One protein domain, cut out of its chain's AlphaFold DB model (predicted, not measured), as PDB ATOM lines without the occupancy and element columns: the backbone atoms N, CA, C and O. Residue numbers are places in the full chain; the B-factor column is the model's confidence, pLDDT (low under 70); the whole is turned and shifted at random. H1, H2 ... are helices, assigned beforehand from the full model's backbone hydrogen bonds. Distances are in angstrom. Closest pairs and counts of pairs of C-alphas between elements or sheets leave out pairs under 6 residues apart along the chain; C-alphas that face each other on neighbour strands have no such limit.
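Overview. This is residues 8 to 108 of the 117 residues of an uncharacterized protein of Mumia sp. Z350 (UniProt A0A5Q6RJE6). Helices H1 and H3 lie side by side, and H4 crosses H1 at about a right angle, its first part packing on H3. H6 runs across the first end of H1, while short H2 sits by the start of H3 and short H5 near the start of H6. The 101 printed residues have six named helices, H1 to H6 in order, and no named strand: all helix, compact, with a radius of gyration of the C-alphas of 12.5 A and spans of 33 by 30 by 19 A.

Arrangement. H1, residues 8 to 18, touches H3, residues 39 to 55, at a shallow tilt of 17 degrees, opposite ways; their closest C-alphas, Ala 14 and Ala 50, are 4.5 A apart. The hub is H4, residues 61 to 76, which touches four helices. It is about perpendicular to H1, at 86 degrees, with C-alphas 16 and 71 closest at 4.0 A. H2, residues 28 to 34, touches H3 with C-alphas 28 and 39 closest at 5.1 A. H6, residues 94 to 107, touches H1 about perpendicular, at 87 degrees, with C-alphas 9 and 100 closest at 5.9 A. H5, residues 86 to 90, is close to H6 but not clearly touching, with C-alphas 87 and 94 closest at 7.8 A. In all six helices every O i to N i+4 pair is within hydrogen-bond range.

Along the chain. H1 begins at C-alpha 8 (260.208, 545.858, 405.118) and is 15.1 A long. H3 is 24.0 A, H4 22.6 A and H6 19.9 A, ending at C-alpha 107 (254.055, 534.090, 407.005).

Size, cuts and confidence. The C-alphas of Glu 40 and Gly 95 are farthest apart, at 33.6 A. The printed part has no cut, and no link is long. Residues 22 to 24 have pLDDT under 70.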
ATOM      1  N   ALA A   8     260.425 545.460 403.728       97.94
ATOM      2  CA  ALA A   8     260.208 545.858 405.118       97.94
ATOM      3  C   ALA A   8     260.241 544.648 406.063       97.94
ATOM      4  O   ALA A   8     260.887 544.697 407.101       97.94
ATOM      5  N   GLU A   9     259.606 543.539 405.685       98.56
ATOM      6  CA  GLU A   9     259.631 542.302 406.474       98.56
ATOM      7  C   GLU A   9     261.058 541.756 406.626       98.56
ATOM      8  O   GLU A   9     261.480 541.471 407.743       98.56
ATOM      9  N   ARG A  10     261.835 541.696 405.533       98.25
ATOM     10  CA  ARG A  10     263.257 541.314 405.596       98.25
ATOM     11  C   ARG A  10     264.076 542.254 406.470       98.25
ATOM     12  O   ARG A  10     264.864 541.779 407.279       98.25
ATOM     13  N   TYR A  11     263.892 543.563 406.293       97.38
ATOM     14  CA  TYR A  11     264.616 544.570 407.064       97.38
ATOM     15  C   TYR A  11     264.365 544.382 408.557       97.38
ATOM     16  O   TYR A  11     265.317 544.233 409.317       97.38
ATOM     17  N   MET A  12     263.091 544.324 408.959       96.75
ATOM     18  CA  MET A  12     262.712 544.190 410.361       96.75
ATOM     19  C   MET A  12     263.235 542.887 410.958       96.75
ATOM     20  O   MET A  12     263.814 542.918 412.030       96.75
ATOM     21  N   LEU A  13     263.097 541.761 410.256       97.56
ATOM     22  CA  LEU A  13     263.530 540.463 410.766       97.56
ATOM     23  C   LEU A  13     265.057 540.353 410.887       97.56
ATOM     24  O   LEU A  13     265.566 539.952 411.930       97.56
ATOM     25  N   ALA A  14     265.799 540.754 409.852       96.25
ATOM     26  CA  ALA A  14     267.258 540.672 409.864       96.25
ATOM     27  C   ALA A  14     267.887 541.649 410.869       96.25
ATOM     28  O   ALA A  14     268.867 541.301 411.523       96.25
ATOM     29  N   HIS A  15     267.344 542.865 411.003       93.25
ATOM     30  CA  HIS A  15     267.816 543.819 412.016       93.25
ATOM     31  C   HIS A  15     267.330 543.448 413.417       93.25
ATOM     32  O   HIS A  15     268.065 543.654 414.371       93.25
ATOM     33  N   GLY A  16     266.156 542.825 413.533       92.81
ATOM     34  CA  GLY A  16     265.656 542.266 414.785       92.81
ATOM     35  C   GLY A  16     266.607 541.234 415.390       92.81
ATOM     36  O   GLY A  16     266.863 541.239 416.591       92.81
ATOM     37  N   LEU A  17     267.184 540.385 414.536       94.38
ATOM     38  CA  LEU A  17     268.188 539.401 414.929       94.38
ATOM     39  C   LEU A  17     269.583 540.017 415.142       94.38
ATOM     40  O   LEU A  17     270.235 539.703 416.130       94.38
ATOM     41  N   LYS A  18     270.042 540.921 414.262       89.81
ATOM     42  CA  LYS A  18     271.364 541.569 414.413       89.81
ATOM     43  C   LYS A  18     271.430 542.623 415.521       89.81
ATOM     44  O   LYS A  18     272.525 542.943 415.960       89.81
ATOM     45  N   GLY A  19     270.300 543.163 415.979       84.25
ATOM     46  CA  GLY A  19     270.265 544.207 417.014       84.25
ATOM     47  C   GLY A  19     270.889 543.784 418.348       84.25
ATOM     48  O   GLY A  19     271.269 544.622 419.152       84.25
ATOM     49  N   TRP A  20     271.048 542.483 418.551       87.00
ATOM     50  CA  TRP A  20     271.637 541.855 419.728       87.00
ATOM     51  C   TRP A  20     273.175 541.764 419.704       87.00
ATOM     52  O   TRP A  20     273.779 541.541 420.749       87.00
ATOM     53  N   ASP A  21     273.804 541.959 418.537       72.06
ATOM     54  CA  ASP A  21     275.267 541.944 418.302       72.06
ATOM     55  C   ASP A  21     275.916 543.322 418.604       72.06
ATOM     56  O   ASP A  21     276.929 543.714 418.029       72.06
ATOM     57  N   GLY A  22     275.274 544.124 419.461       65.75
ATOM     58  CA  GLY A  22     275.625 545.518 419.748       65.75
ATOM     59  C   GLY A  22     275.472 545.878 421.235       65.75
ATOM     60  O   GLY A  22     275.540 544.996 422.087       65.75
ATOM     61  N   PRO A  23     275.247 547.158 421.589       52.44
ATOM     62  CA  PRO A  23     275.193 547.618 422.986       52.44
ATOM     63  C   PRO A  23     274.039 547.027 423.812       52.44
ATOM     64  O   PRO A  23     274.024 547.183 425.028       52.44
ATOM     65  N   THR A  24     273.087 546.338 423.178       63.53
ATOM     66  CA  THR A  24     272.033 545.574 423.862       63.53
ATOM     67  C   THR A  24     272.552 544.266 424.485       63.53
ATOM     68  O   THR A  24     271.779 543.592 425.155       63.53
ATOM     69  N   GLU A  25     273.833 543.923 424.263       71.31
ATOM     70  CA  GLU A  25     274.591 542.791 424.823       71.31
ATOM     71  C   GLU A  25     273.738 541.534 425.047       71.31
ATOM     72  O   GLU A  25     273.281 541.248 426.158       71.31
ATOM     73  N   CYS A  26     273.532 540.756 423.977       87.56
ATOM     74  CA  CYS A  26     272.899 539.446 424.098       87.56
ATOM     75  C   CYS A  26     273.591 538.627 425.192       87.56
ATOM     76  O   CYS A  26     274.789 538.353 425.127       87.56
ATOM     77  N   THR A  27     272.834 538.235 426.214       91.31
ATOM     78  CA  THR A  27     273.368 537.387 427.281       91.31
ATOM     79  C   THR A  27     273.353 535.925 426.849       91.31
ATOM     80  O   THR A  27     272.506 535.512 426.059       91.31
ATOM     81  N   GLU A  28     274.213 535.105 427.453       92.38
ATOM     82  CA  GLU A  28     274.203 533.642 427.291       92.38
ATOM     83  C   GLU A  28     272.795 533.046 427.507       92.38
ATOM     84  O   GLU A  28     272.345 532.173 426.768       92.38
ATOM     85  N   SER A  29     272.053 533.548 428.501       93.19
ATOM     86  CA  SER A  29     270.686 533.097 428.777       93.19
ATOM     87  C   SER A  29     269.700 533.473 427.671       93.19
ATOM     88  O   SER A  29     268.807 532.686 427.377       93.19
ATOM     89  N   LEU A  30     269.853 534.647 427.050       94.12
ATOM     90  CA  LEU A  30     269.010 535.071 425.931       94.12
ATOM     91  C   LEU A  30     269.356 534.321 424.646       94.12
ATOM     92  O   LEU A  30     268.441 533.865 423.971       94.12
ATOM     93  N   ALA A  31     270.640 534.109 424.353       95.12
ATOM     94  CA  ALA A  31     271.076 533.267 423.240       95.12
ATOM     95  C   ALA A  31     270.437 531.869 423.329       95.12
ATOM     96  O   ALA A  31     269.792 531.405 422.385       95.12
ATOM     97  N   ARG A  32     270.492 531.256 424.517       95.88
ATOM     98  CA  ARG A  32     269.812 529.982 424.788       95.88
ATOM     99  C   ARG A  32     268.301 530.072 424.679       95.88
ATOM    100  O   ARG A  32     267.685 529.200 424.071       95.88
ATOM    101  N   ALA A  33     267.696 531.131 425.215       95.69
ATOM    102  CA  ALA A  33     266.262 531.356 425.087       95.69
ATOM    103  C   ALA A  33     265.842 531.453 423.616       95.69
ATOM    104  O   ALA A  33     264.833 530.866 423.246       95.69
ATOM    105  N   PHE A  34     266.628 532.104 422.756       95.94
ATOM    106  CA  PHE A  34     266.355 532.193 421.321       95.94
ATOM    107  C   PHE A  34     266.523 530.870 420.576       95.94
ATOM    108  O   PHE A  34     266.032 530.768 419.458       95.94
ATOM    109  N   GLY A  35     267.135 529.858 421.197       96.25
ATOM    110  CA  GLY A  35     267.300 528.524 420.625       96.25
ATOM    111  C   GLY A  35     268.699 528.214 420.107       96.25
ATOM    112  O   GLY A  35     268.861 527.225 419.392       96.25
ATOM    113  N   PHE A  36     269.686 529.045 420.433       95.56
ATOM    114  CA  PHE A  36     271.102 528.761 420.198       95.56
ATOM    115  C   PHE A  36     271.673 527.981 421.390       95.56
ATOM    116  O   PHE A  36     271.105 527.995 422.482       95.56
ATOM    117  N   SER A  37     272.767 527.255 421.202       94.81
ATOM    118  CA  SER A  37     273.405 526.491 422.280       94.81
ATOM    119  C   SER A  37     274.155 527.388 423.266       94.81
ATOM    120  O   SER A  37     274.108 527.143 424.476       94.81
ATOM    121  N   ASP A  38     274.774 528.451 422.757       93.25
ATOM    122  CA  ASP A  38     275.537 529.444 423.504       93.25
ATOM    123  C   ASP A  38     275.600 530.789 422.754       93.25
ATOM    124  O   ASP A  38     274.998 530.973 421.687       93.25
ATOM    125  N   LEU A  39     276.286 531.765 423.354       92.56
ATOM    126  CA  LEU A  39     276.478 533.086 422.759       92.56
ATOM    127  C   LEU A  39     277.350 533.067 421.490       92.56
ATOM    128  O   LEU A  39     277.160 533.915 420.620       92.56
ATOM    129  N   GLU A  40     278.290 532.130 421.358       92.50
ATOM    130  CA  GLU A  40     279.171 532.043 420.186       92.50
ATOM    131  C   GLU A  40     278.376 531.588 418.955       92.50
ATOM    132  O   GLU A  40     278.399 532.262 417.922       92.50
ATOM    133  N   GLU A  41     277.564 530.532 419.096       93.75
ATOM    134  CA  GLU A  41     276.637 530.104 418.045       93.75
ATOM    135  C   GLU A  41     275.651 531.227 417.705       93.75
ATOM    136  O   GLU A  41     275.373 531.464 416.531       93.75
ATOM    137  N   PHE A  42     275.150 531.970 418.698       94.50
ATOM    138  CA  PHE A  42     274.278 533.115 418.438       94.50
ATOM    139  C   PHE A  42     274.922 534.155 417.508       94.50
ATOM    140  O   PHE A  42     274.267 534.624 416.578       94.50
ATOM    141  N   VAL A  43     276.188 534.513 417.733       91.19
ATOM    142  CA  VAL A  43     276.891 535.515 416.917       91.19
ATOM    143  C   VAL A  43     277.099 535.006 415.489       91.19
ATOM    144  O   VAL A  43     276.743 535.690 414.520       91.19
ATOM    145  N   ASP A  44     277.618 533.787 415.343       92.56
ATOM    146  CA  ASP A  44     277.949 533.218 414.037       92.56
ATOM    147  C   ASP A  44     276.696 532.886 413.218       92.56
ATOM    148  O   ASP A  44     276.523 533.362 412.084       92.56
ATOM    149  N   ASP A  45     275.777 532.117 413.802       95.00
ATOM    150  CA  ASP A  45     274.554 531.712 413.122       95.00
ATOM    151  C   ASP A  45     273.552 532.856 413.014       95.00
ATOM    152  O   ASP A  45     272.872 532.972 411.994       95.00
ATOM    153  N   GLY A  46     273.487 533.763 413.990       95.00
ATOM    154  CA  GLY A  46     272.653 534.962 413.898       95.00
ATOM    155  C   GLY A  46     273.024 535.816 412.684       95.00
ATOM    156  O   GLY A  46     272.153 536.238 411.910       95.00
ATOM    157  N   LYS A  47     274.328 535.998 412.438       94.00
ATOM    158  CA  LYS A  47     274.829 536.682 411.242       94.00
ATOM    159  C   LYS A  47     274.504 535.915 409.962       94.00
ATOM    160  O   LYS A  47     273.998 536.528 409.017       94.00
ATOM    161  N   ARG A  48     274.739 534.597 409.935       96.50
ATOM    162  CA  ARG A  48     274.393 533.718 408.800       96.50
ATOM    163  C   ARG A  48     272.910 533.828 408.438       96.50
ATOM    164  O   ARG A  48     272.578 534.042 407.272       96.50
ATOM    165  N   ILE A  49     272.024 533.709 409.425       97.69
ATOM    166  CA  ILE A  49     270.567 533.762 409.254       97.69
ATOM    167  C   ILE A  49     270.143 535.132 408.721       97.69
ATOM    168  O   ILE A  49     269.403 535.217 407.742       97.69
ATOM    169  N   ALA A  50     270.638 536.219 409.314       96.62
ATOM    170  CA  ALA A  50     270.310 537.570 408.870       96.62
ATOM    171  C   ALA A  50     270.774 537.851 407.428       96.62
ATOM    172  O   ALA A  50     270.043 538.477 406.655       96.62
ATOM    173  N   ASP A  51     271.954 537.367 407.037       96.62
ATOM    174  CA  ASP A  51     272.458 537.507 405.668       96.62
ATOM    175  C   ASP A  51     271.627 536.673 404.672       96.62
ATOM    176  O   ASP A  51     271.278 537.169 403.594       96.62
ATOM    177  N   ALA A  52     271.218 535.458 405.048       97.69
ATOM    178  CA  ALA A  52     270.322 534.619 404.251       97.69
ATOM    179  C   ALA A  52     268.931 535.260 404.065       97.69
ATOM    180  O   ALA A  52     268.403 535.275 402.947       97.69
ATOM    181  N   ILE A  53     268.366 535.880 405.112       97.88
ATOM    182  CA  ILE A  53     267.117 536.661 405.028       97.88
ATOM    183  C   ILE A  53     267.258 537.771 403.982       97.88
ATOM    184  O   ILE A  53     266.383 537.934 403.126       97.88
ATOM    185  N   TRP A  54     268.366 538.519 404.010       96.50
ATOM    186  CA  TRP A  54     268.633 539.591 403.049       96.50
ATOM    187  C   TRP A  54     268.738 539.089 401.611       96.50
ATOM    188  O   TRP A  54     268.174 539.701 400.698       96.50
ATOM    189  N   ARG A  55     269.417 537.958 401.416       96.31
ATOM    190  CA  ARG A  55     269.643 537.334 400.106       96.31
ATOM    191  C   ARG A  55     268.461 536.508 399.597       96.31
ATOM    192  O   ARG A  55     268.503 536.040 398.463       96.31
ATOM    193  N   ARG A  56     267.378 536.395 400.380       96.12
ATOM    194  CA  ARG A  56     266.189 535.567 400.081       96.12
ATOM    195  C   ARG A  56     266.521 534.078 399.950       96.12
ATOM    196  O   ARG A  56     265.851 533.336 399.225       96.12
ATOM    197  N   GLU A  57     267.559 533.651 400.654       96.88
ATOM    198  CA  GLU A  57     268.015 532.272 400.650       96.88
ATOM    199  C   GLU A  57     267.086 531.391 401.503       96.88
ATOM    200  O   GLU A  57     266.395 531.880 402.404       96.88
ATOM    201  N   PRO A  58     267.003 530.083 401.212       96.88
ATOM    202  CA  PRO A  58     266.236 529.164 402.038       96.88
ATOM    203  C   PRO A  58     266.833 529.035 403.444       96.88
ATOM    204  O   PRO A  58     268.031 528.827 403.588       96.88
ATOM    205  N   LEU A  59     265.970 529.034 404.459       98.00
ATOM    206  CA  LEU A  59     266.329 528.779 405.859       98.00
ATOM    207  C   LEU A  59     265.541 527.598 406.433       98.00
ATOM    208  O   LEU A  59     264.508 527.202 405.875       98.00
ATOM    209  N   THR A  60     266.027 527.007 407.520       97.56
ATOM    210  CA  THR A  60     265.284 525.975 408.262       97.56
ATOM    211  C   THR A  60     264.123 526.603 409.046       97.56
ATOM    212  O   THR A  60     264.078 527.817 409.236       97.56
ATOM    213  N   THR A  61     263.150 525.798 409.487       97.56
ATOM    214  CA  THR A  61     262.083 526.290 410.384       97.56
ATOM    215  C   THR A  61     262.664 526.828 411.693       97.56
ATOM    216  O   THR A  61     262.176 527.826 412.217       97.56
ATOM    217  N   ASP A  62     263.743 526.223 412.184       97.56
ATOM    218  CA  ASP A  62     264.427 526.638 413.407       97.56
ATOM    219  C   ASP A  62     265.092 528.003 413.221       97.56
ATOM    220  O   ASP A  62     264.865 528.897 414.029       97.56
ATOM    221  N   ASP A  63     265.809 528.210 412.112       97.81
ATOM    222  CA  ASP A  63     266.398 529.507 411.756       97.81
ATOM    223  C   ASP A  63     265.324 530.607 411.681       97.81
ATOM    224  O   ASP A  63     265.501 531.710 412.204       97.81
ATOM    225  N   TRP A  64     264.179 530.299 411.063       98.12
ATOM    226  CA  TRP A  64     263.046 531.219 410.998       98.12
ATOM    227  C   TRP A  64     262.457 531.529 412.379       98.12
ATOM    228  O   TRP A  64     262.150 532.687 412.666       98.12
ATOM    229  N   THR A  65     262.324 530.512 413.231       98.12
ATOM    230  CA  THR A  65     261.806 530.656 414.597       98.12
ATOM    231  C   THR A  65     262.745 531.511 415.445       98.12
ATOM    232  O   THR A  65     262.293 532.479 416.055       98.12
ATOM    233  N   ARG A  66     264.049 531.203 415.426       97.56
ATOM    234  CA  ARG A  66     265.114 531.945 416.119       97.56
ATOM    235  C   ARG A  66     265.077 533.427 415.742       97.56
ATOM    236  O   ARG A  66     265.037 534.290 416.616       97.56
ATOM    237  N   ALA A  67     265.007 533.732 414.442       97.62
ATOM    238  CA  ALA A  67     264.953 535.107 413.948       97.62
ATOM    239  C   ALA A  67     263.675 535.849 414.370       97.62
ATOM    240  O   ALA A  67     263.741 537.011 414.779       97.62
ATOM    241  N   LEU A  68     262.512 535.196 414.271       98.19
ATOM    242  CA  LEU A  68     261.235 535.799 414.655       98.19
ATOM    243  C   LEU A  68     261.191 536.083 416.159       98.19
ATOM    244  O   LEU A  68     260.818 537.185 416.559       98.19
ATOM    245  N   PHE A  69     261.611 535.125 416.982       97.69
ATOM    246  CA  PHE A  69     261.560 535.271 418.431       97.69
ATOM    247  C   PHE A  69     262.556 536.324 418.940       97.69
ATOM    248  O   PHE A  69     262.188 537.174 419.752       97.69
ATOM    249  N   ALA A  70     263.777 536.352 418.394       96.50
ATOM    250  CA  ALA A  70     264.761 537.390 418.706       96.50
ATOM    251  C   ALA A  70     264.250 538.801 418.352       96.50
ATOM    252  O   ALA A  70     264.434 539.734 419.135       96.50
ATOM    253  N   LEU A  71     263.567 538.961 417.209       96.75
ATOM    254  CA  LEU A  71     262.911 540.221 416.842       96.75
ATOM    255  C   LEU A  71     261.828 540.609 417.857       96.75
ATOM    256  O   LEU A  71     261.775 541.759 418.285       96.75
ATOM    257  N   GLU A  72     260.941 539.682 418.216       96.81
ATOM    258  CA  GLU A  72     259.811 539.959 419.109       96.81
ATOM    259  C   GLU A  72     260.266 540.437 420.486       96.81
ATOM    260  O   GLU A  72     259.744 541.430 421.000       96.81
ATOM    261  N   VAL A  73     261.266 539.767 421.061       95.44
ATOM    262  CA  VAL A  73     261.843 540.155 422.350       95.44
ATOM    263  C   VAL A  73     262.596 541.478 422.227       95.44
ATOM    264  O   VAL A  73     262.393 542.373 423.049       95.44
ATOM    265  N   GLY A  74     263.430 541.623 421.194       93.00
ATOM    266  CA  GLY A  74     264.334 542.762 421.046       93.00
ATOM    267  C   GLY A  74     263.587 544.061 420.791       93.00
ATOM    268  O   GLY A  74     263.873 545.077 421.419       93.00
ATOM    269  N   TRP A  75     262.572 544.016 419.930       92.62
ATOM    270  CA  TRP A  75     261.788 545.192 419.578       92.62
ATOM    271  C   TRP A  75     260.868 545.668 420.710       92.62
ATOM    272  O   TRP A  75     260.733 546.872 420.909       92.62
ATOM    273  N   VAL A  76     260.212 544.761 421.444       92.94
ATOM    274  CA  VAL A  76     259.166 545.152 422.415       92.94
ATOM    275  C   VAL A  76     259.730 545.421 423.809       92.94
ATOM    276  O   VAL A  76     259.179 546.231 424.556       92.94
ATOM    277  N   SER A  77     260.804 544.736 424.198       92.81
ATOM    278  CA  SER A  77     261.312 544.813 425.564       92.81
ATOM    279  C   SER A  77     262.195 546.039 425.780       92.81
ATOM    280  O   SER A  77     263.197 546.221 425.098       92.81
ATOM    281  N   VAL A  78     261.870 546.846 426.793       90.75
ATOM    282  CA  VAL A  78     262.775 547.886 427.325       90.75
ATOM    283  C   VAL A  78     263.757 547.331 428.363       90.75
ATOM    284  O   VAL A  78     264.730 547.986 428.711       90.75
ATOM    285  N   VAL A  79     263.478 546.142 428.909       91.69
ATOM    286  CA  VAL A  79     264.258 545.554 430.011       91.69
ATOM    287  C   VAL A  79     265.466 544.796 429.482       91.69
ATOM    288  O   VAL A  79     266.550 544.901 430.041       91.69
ATOM    289  N   VAL A  80     265.252 544.004 428.431       90.81
ATOM    290  CA  VAL A  80     266.293 543.164 427.819       90.81
ATOM    291  C   VAL A  80     266.513 543.475 426.345       90.81
ATOM    292  O   VAL A  80     267.470 542.982 425.774       90.81
ATOM    293  N   GLY A  81     265.610 544.226 425.717       91.12
ATOM    294  CA  GLY A  81     265.693 544.584 424.306       91.12
ATOM    295  C   GLY A  81     266.092 546.044 424.112       91.12
ATOM    296  O   GLY A  81     266.593 546.706 425.017       91.12
ATOM    297  N   TYR A  82     265.814 546.548 422.918       88.56
ATOM    298  CA  TYR A  82     266.178 547.884 422.440       88.56
ATOM    299  C   TYR A  82     264.929 548.698 422.052       88.56
ATOM    300  O   TYR A  82     264.948 549.509 421.122       88.56
ATOM    301  N   ALA A  83     263.809 548.493 422.757       90.06
ATOM    302  CA  ALA A  83     262.530 549.141 422.442       90.06
ATOM    303  C   ALA A  83     262.608 550.681 422.408       90.06
ATOM    304  O   ALA A  83     261.991 551.325 421.561       90.06
ATOM    305  N   ASN A  84     263.399 551.280 423.302       88.25
ATOM    306  CA  ASN A  84     263.642 552.726 423.377       88.25
ATOM    307  C   ASN A  84     264.525 553.267 422.236       88.25
ATOM    308  O   ASN A  84     264.494 554.464 421.950       88.25
ATOM    309  N   GLU A  85     265.298 552.406 421.581       87.25
ATOM    310  CA  GLU A  85     266.232 552.779 420.517       87.25
ATOM    311  C   GLU A  85     265.646 552.553 419.122       87.25
ATOM    312  O   GLU A  85     266.081 553.190 418.163       87.25
ATOM    313  N   TRP A  86     264.616 551.710 418.995       89.06
ATOM    314  CA  TRP A  86     264.088 551.270 417.704       89.06
ATOM    315  C   TRP A  86     263.706 552.418 416.760       89.06
ATOM    316  O   TRP A  86     264.124 552.451 415.599       89.06
ATOM    317  N   TYR A  87     262.941 553.397 417.252       90.62
ATOM    318  CA  TYR A  87     262.574 554.566 416.451       90.62
ATOM    319  C   TYR A  87     263.803 555.401 416.070       90.62
ATOM    320  O   TYR A  87     263.915 555.838 414.928       90.62
ATOM    321  N   SER A  88     264.736 555.597 416.999       88.44
ATOM    322  CA  SER A  88     265.931 556.419 416.791       88.44
ATOM    323  C   SER A  88     266.901 555.796 415.783       88.44
ATOM    324  O   SER A  88     267.490 556.516 414.980       88.44
ATOM    325  N   VAL A  89     267.045 554.469 415.795       87.38
ATOM    326  CA  VAL A  89     267.963 553.731 414.915       87.38
ATOM    327  C   VAL A  89     267.346 553.485 413.537       87.38
ATOM    328  O   VAL A  89     268.017 553.651 412.519       87.38
ATOM    329  N   HIS A  90     266.067 553.107 413.480       89.81
ATOM    330  CA  HIS A  90     265.433 552.658 412.234       89.81
ATOM    331  C   HIS A  90     264.485 553.690 411.614       89.81
ATOM    332  O   HIS A  90     264.135 553.572 410.438       89.81
ATOM    333  N   GLY A  91     264.037 554.694 412.375       93.12
ATOM    334  CA  GLY A  91     263.061 555.696 411.934       93.12
ATOM    335  C   GLY A  91     261.643 555.141 411.759       93.12
ATOM    336  O   GLY A  91     260.854 555.682 410.981       93.12
ATOM    337  N   TRP A  92     261.318 554.008 412.390       94.94
ATOM    338  CA  TRP A  92     260.022 553.342 412.236       94.94
ATOM    339  C   TRP A  92     259.135 553.600 413.445       94.94
ATOM    340  O   TRP A  92     259.530 553.336 414.574       94.94
ATOM    341  N   SER A  93     257.908 554.064 413.203       94.31
ATOM    342  CA  SER A  93     256.901 554.174 414.258       94.31
ATOM    343  C   SER A  93     256.459 552.799 414.763       94.31
ATOM    344  O   SER A  93     256.511 551.806 414.026       94.31
ATOM    345  N   ASP A  94     255.932 552.751 415.985       94.56
ATOM    346  CA  ASP A  94     255.370 551.527 416.567       94.56
ATOM    347  C   ASP A  94     254.248 550.952 415.705       94.56
ATOM    348  O   ASP A  94     254.225 549.756 415.439       94.56
ATOM    349  N   GLY A  95     253.353 551.802 415.189       96.94
ATOM    350  CA  GLY A  95     252.257 551.364 414.321       96.94
ATOM    351  C   GLY A  95     252.749 550.682 413.041       96.94
ATOM    352  O   GLY A  95     252.223 549.637 412.653       96.94
ATOM    353  N   ARG A  96     253.799 551.227 412.407       96.44
ATOM    354  CA  ARG A  96     254.438 550.600 411.240       96.44
ATOM    355  C   ARG A  96     255.098 549.278 411.626       96.44
ATOM    356  O   ARG A  96     254.901 548.281 410.935       96.44
ATOM    357  N   SER A  97     255.871 549.275 412.707       96.50
ATOM    358  CA  SER A  97     256.630 548.108 413.165       96.50
ATOM    359  C   SER A  97     255.697 546.961 413.557       96.50
ATOM    360  O   SER A  97     255.865 545.840 413.086       96.50
ATOM    361  N   LEU A  98     254.623 547.250 414.295       97.88
ATOM    362  CA  LEU A  98     253.601 546.276 414.665       97.88
ATOM    363  C   LEU A  98     252.889 545.690 413.439       97.88
ATOM    364  O   LEU A  98     252.651 544.484 413.385       97.88
ATOM    365  N   ALA A  99     252.563 546.515 412.438       98.31
ATOM    366  CA  ALA A  99     251.944 546.033 411.204       98.31
ATOM    367  C   ALA A  99     252.862 545.055 410.446       98.31
ATOM    368  O   ALA A  99     252.397 544.008 409.985       98.31
ATOM    369  N   VAL A 100     254.163 545.361 410.365       98.38
ATOM    370  CA  VAL A 100     255.172 544.481 409.753       98.38
ATOM    371  C   VAL A 100     255.346 543.199 410.568       98.38
ATOM    372  O   VAL A 100     255.278 542.115 409.990       98.38
ATOM    373  N   LEU A 101     255.468 543.291 411.896       98.19
ATOM    374  CA  LEU A 101     255.584 542.123 412.773       98.19
ATOM    375  C   LEU A 101     254.388 541.179 412.625       98.19
ATOM    376  O   LEU A 101     254.557 539.978 412.440       98.19
ATOM    377  N   ARG A 102     253.160 541.707 412.639       98.38
ATOM    378  CA  ARG A 102     251.956 540.880 412.464       98.38
ATOM    379  C   ARG A 102     251.916 540.209 411.091       98.38
ATOM    380  O   ARG A 102     251.348 539.129 410.965       98.38
ATOM    381  N   SER A 103     252.497 540.831 410.065       98.56
ATOM    382  CA  SER A 103     252.665 540.200 408.754       98.56
ATOM    383  C   SER A 103     253.685 539.061 408.792       98.56
ATOM    384  O   SER A 103     253.372 537.964 408.329       98.56
ATOM    385  N   LEU A 104     254.845 539.276 409.424       98.50
ATOM    386  CA  LEU A 104     255.874 538.250 409.638       98.50
ATOM    387  C   LEU A 104     255.306 537.025 410.364       98.50
ATOM    388  O   LEU A 104     255.410 535.916 409.850       98.50
ATOM    389  N   GLN A 105     254.613 537.228 411.486       98.00
ATOM    390  CA  GLN A 105     254.023 536.158 412.301       98.00
ATOM    391  C   GLN A 105     252.988 535.292 411.569       98.00
ATOM    392  O   GLN A 105     252.739 534.160 411.969       98.00
ATOM    393  N   ARG A 106     252.359 535.810 410.506       98.12
ATOM    394  CA  ARG A 106     251.433 535.029 409.669       98.12
ATOM    395  C   ARG A 106     252.140 534.230 408.577       98.12
ATOM    396  O   ARG A 106     251.574 533.256 408.092       98.12
ATOM    397  N   LYS A 107     253.318 534.675 408.136       98.19
ATOM    398  CA  LYS A 107     254.055 534.090 407.005       98.19
ATOM    399  C   LYS A 107     255.135 533.110 407.439       98.19
ATOM    400  O   LYS A 107     255.449 532.185 406.696       98.19
ATOM    401  N   ILE A 108     255.745 533.362 408.591       97.81
ATOM    402  CA  ILE A 108     256.872 532.588 409.089       97.81
ATOM    403  C   ILE A 108     256.352 531.327 409.786       97.81
ATOM    404  O   ILE A 108     255.549 531.446 410.714       97.81
TER     405      ILE A 108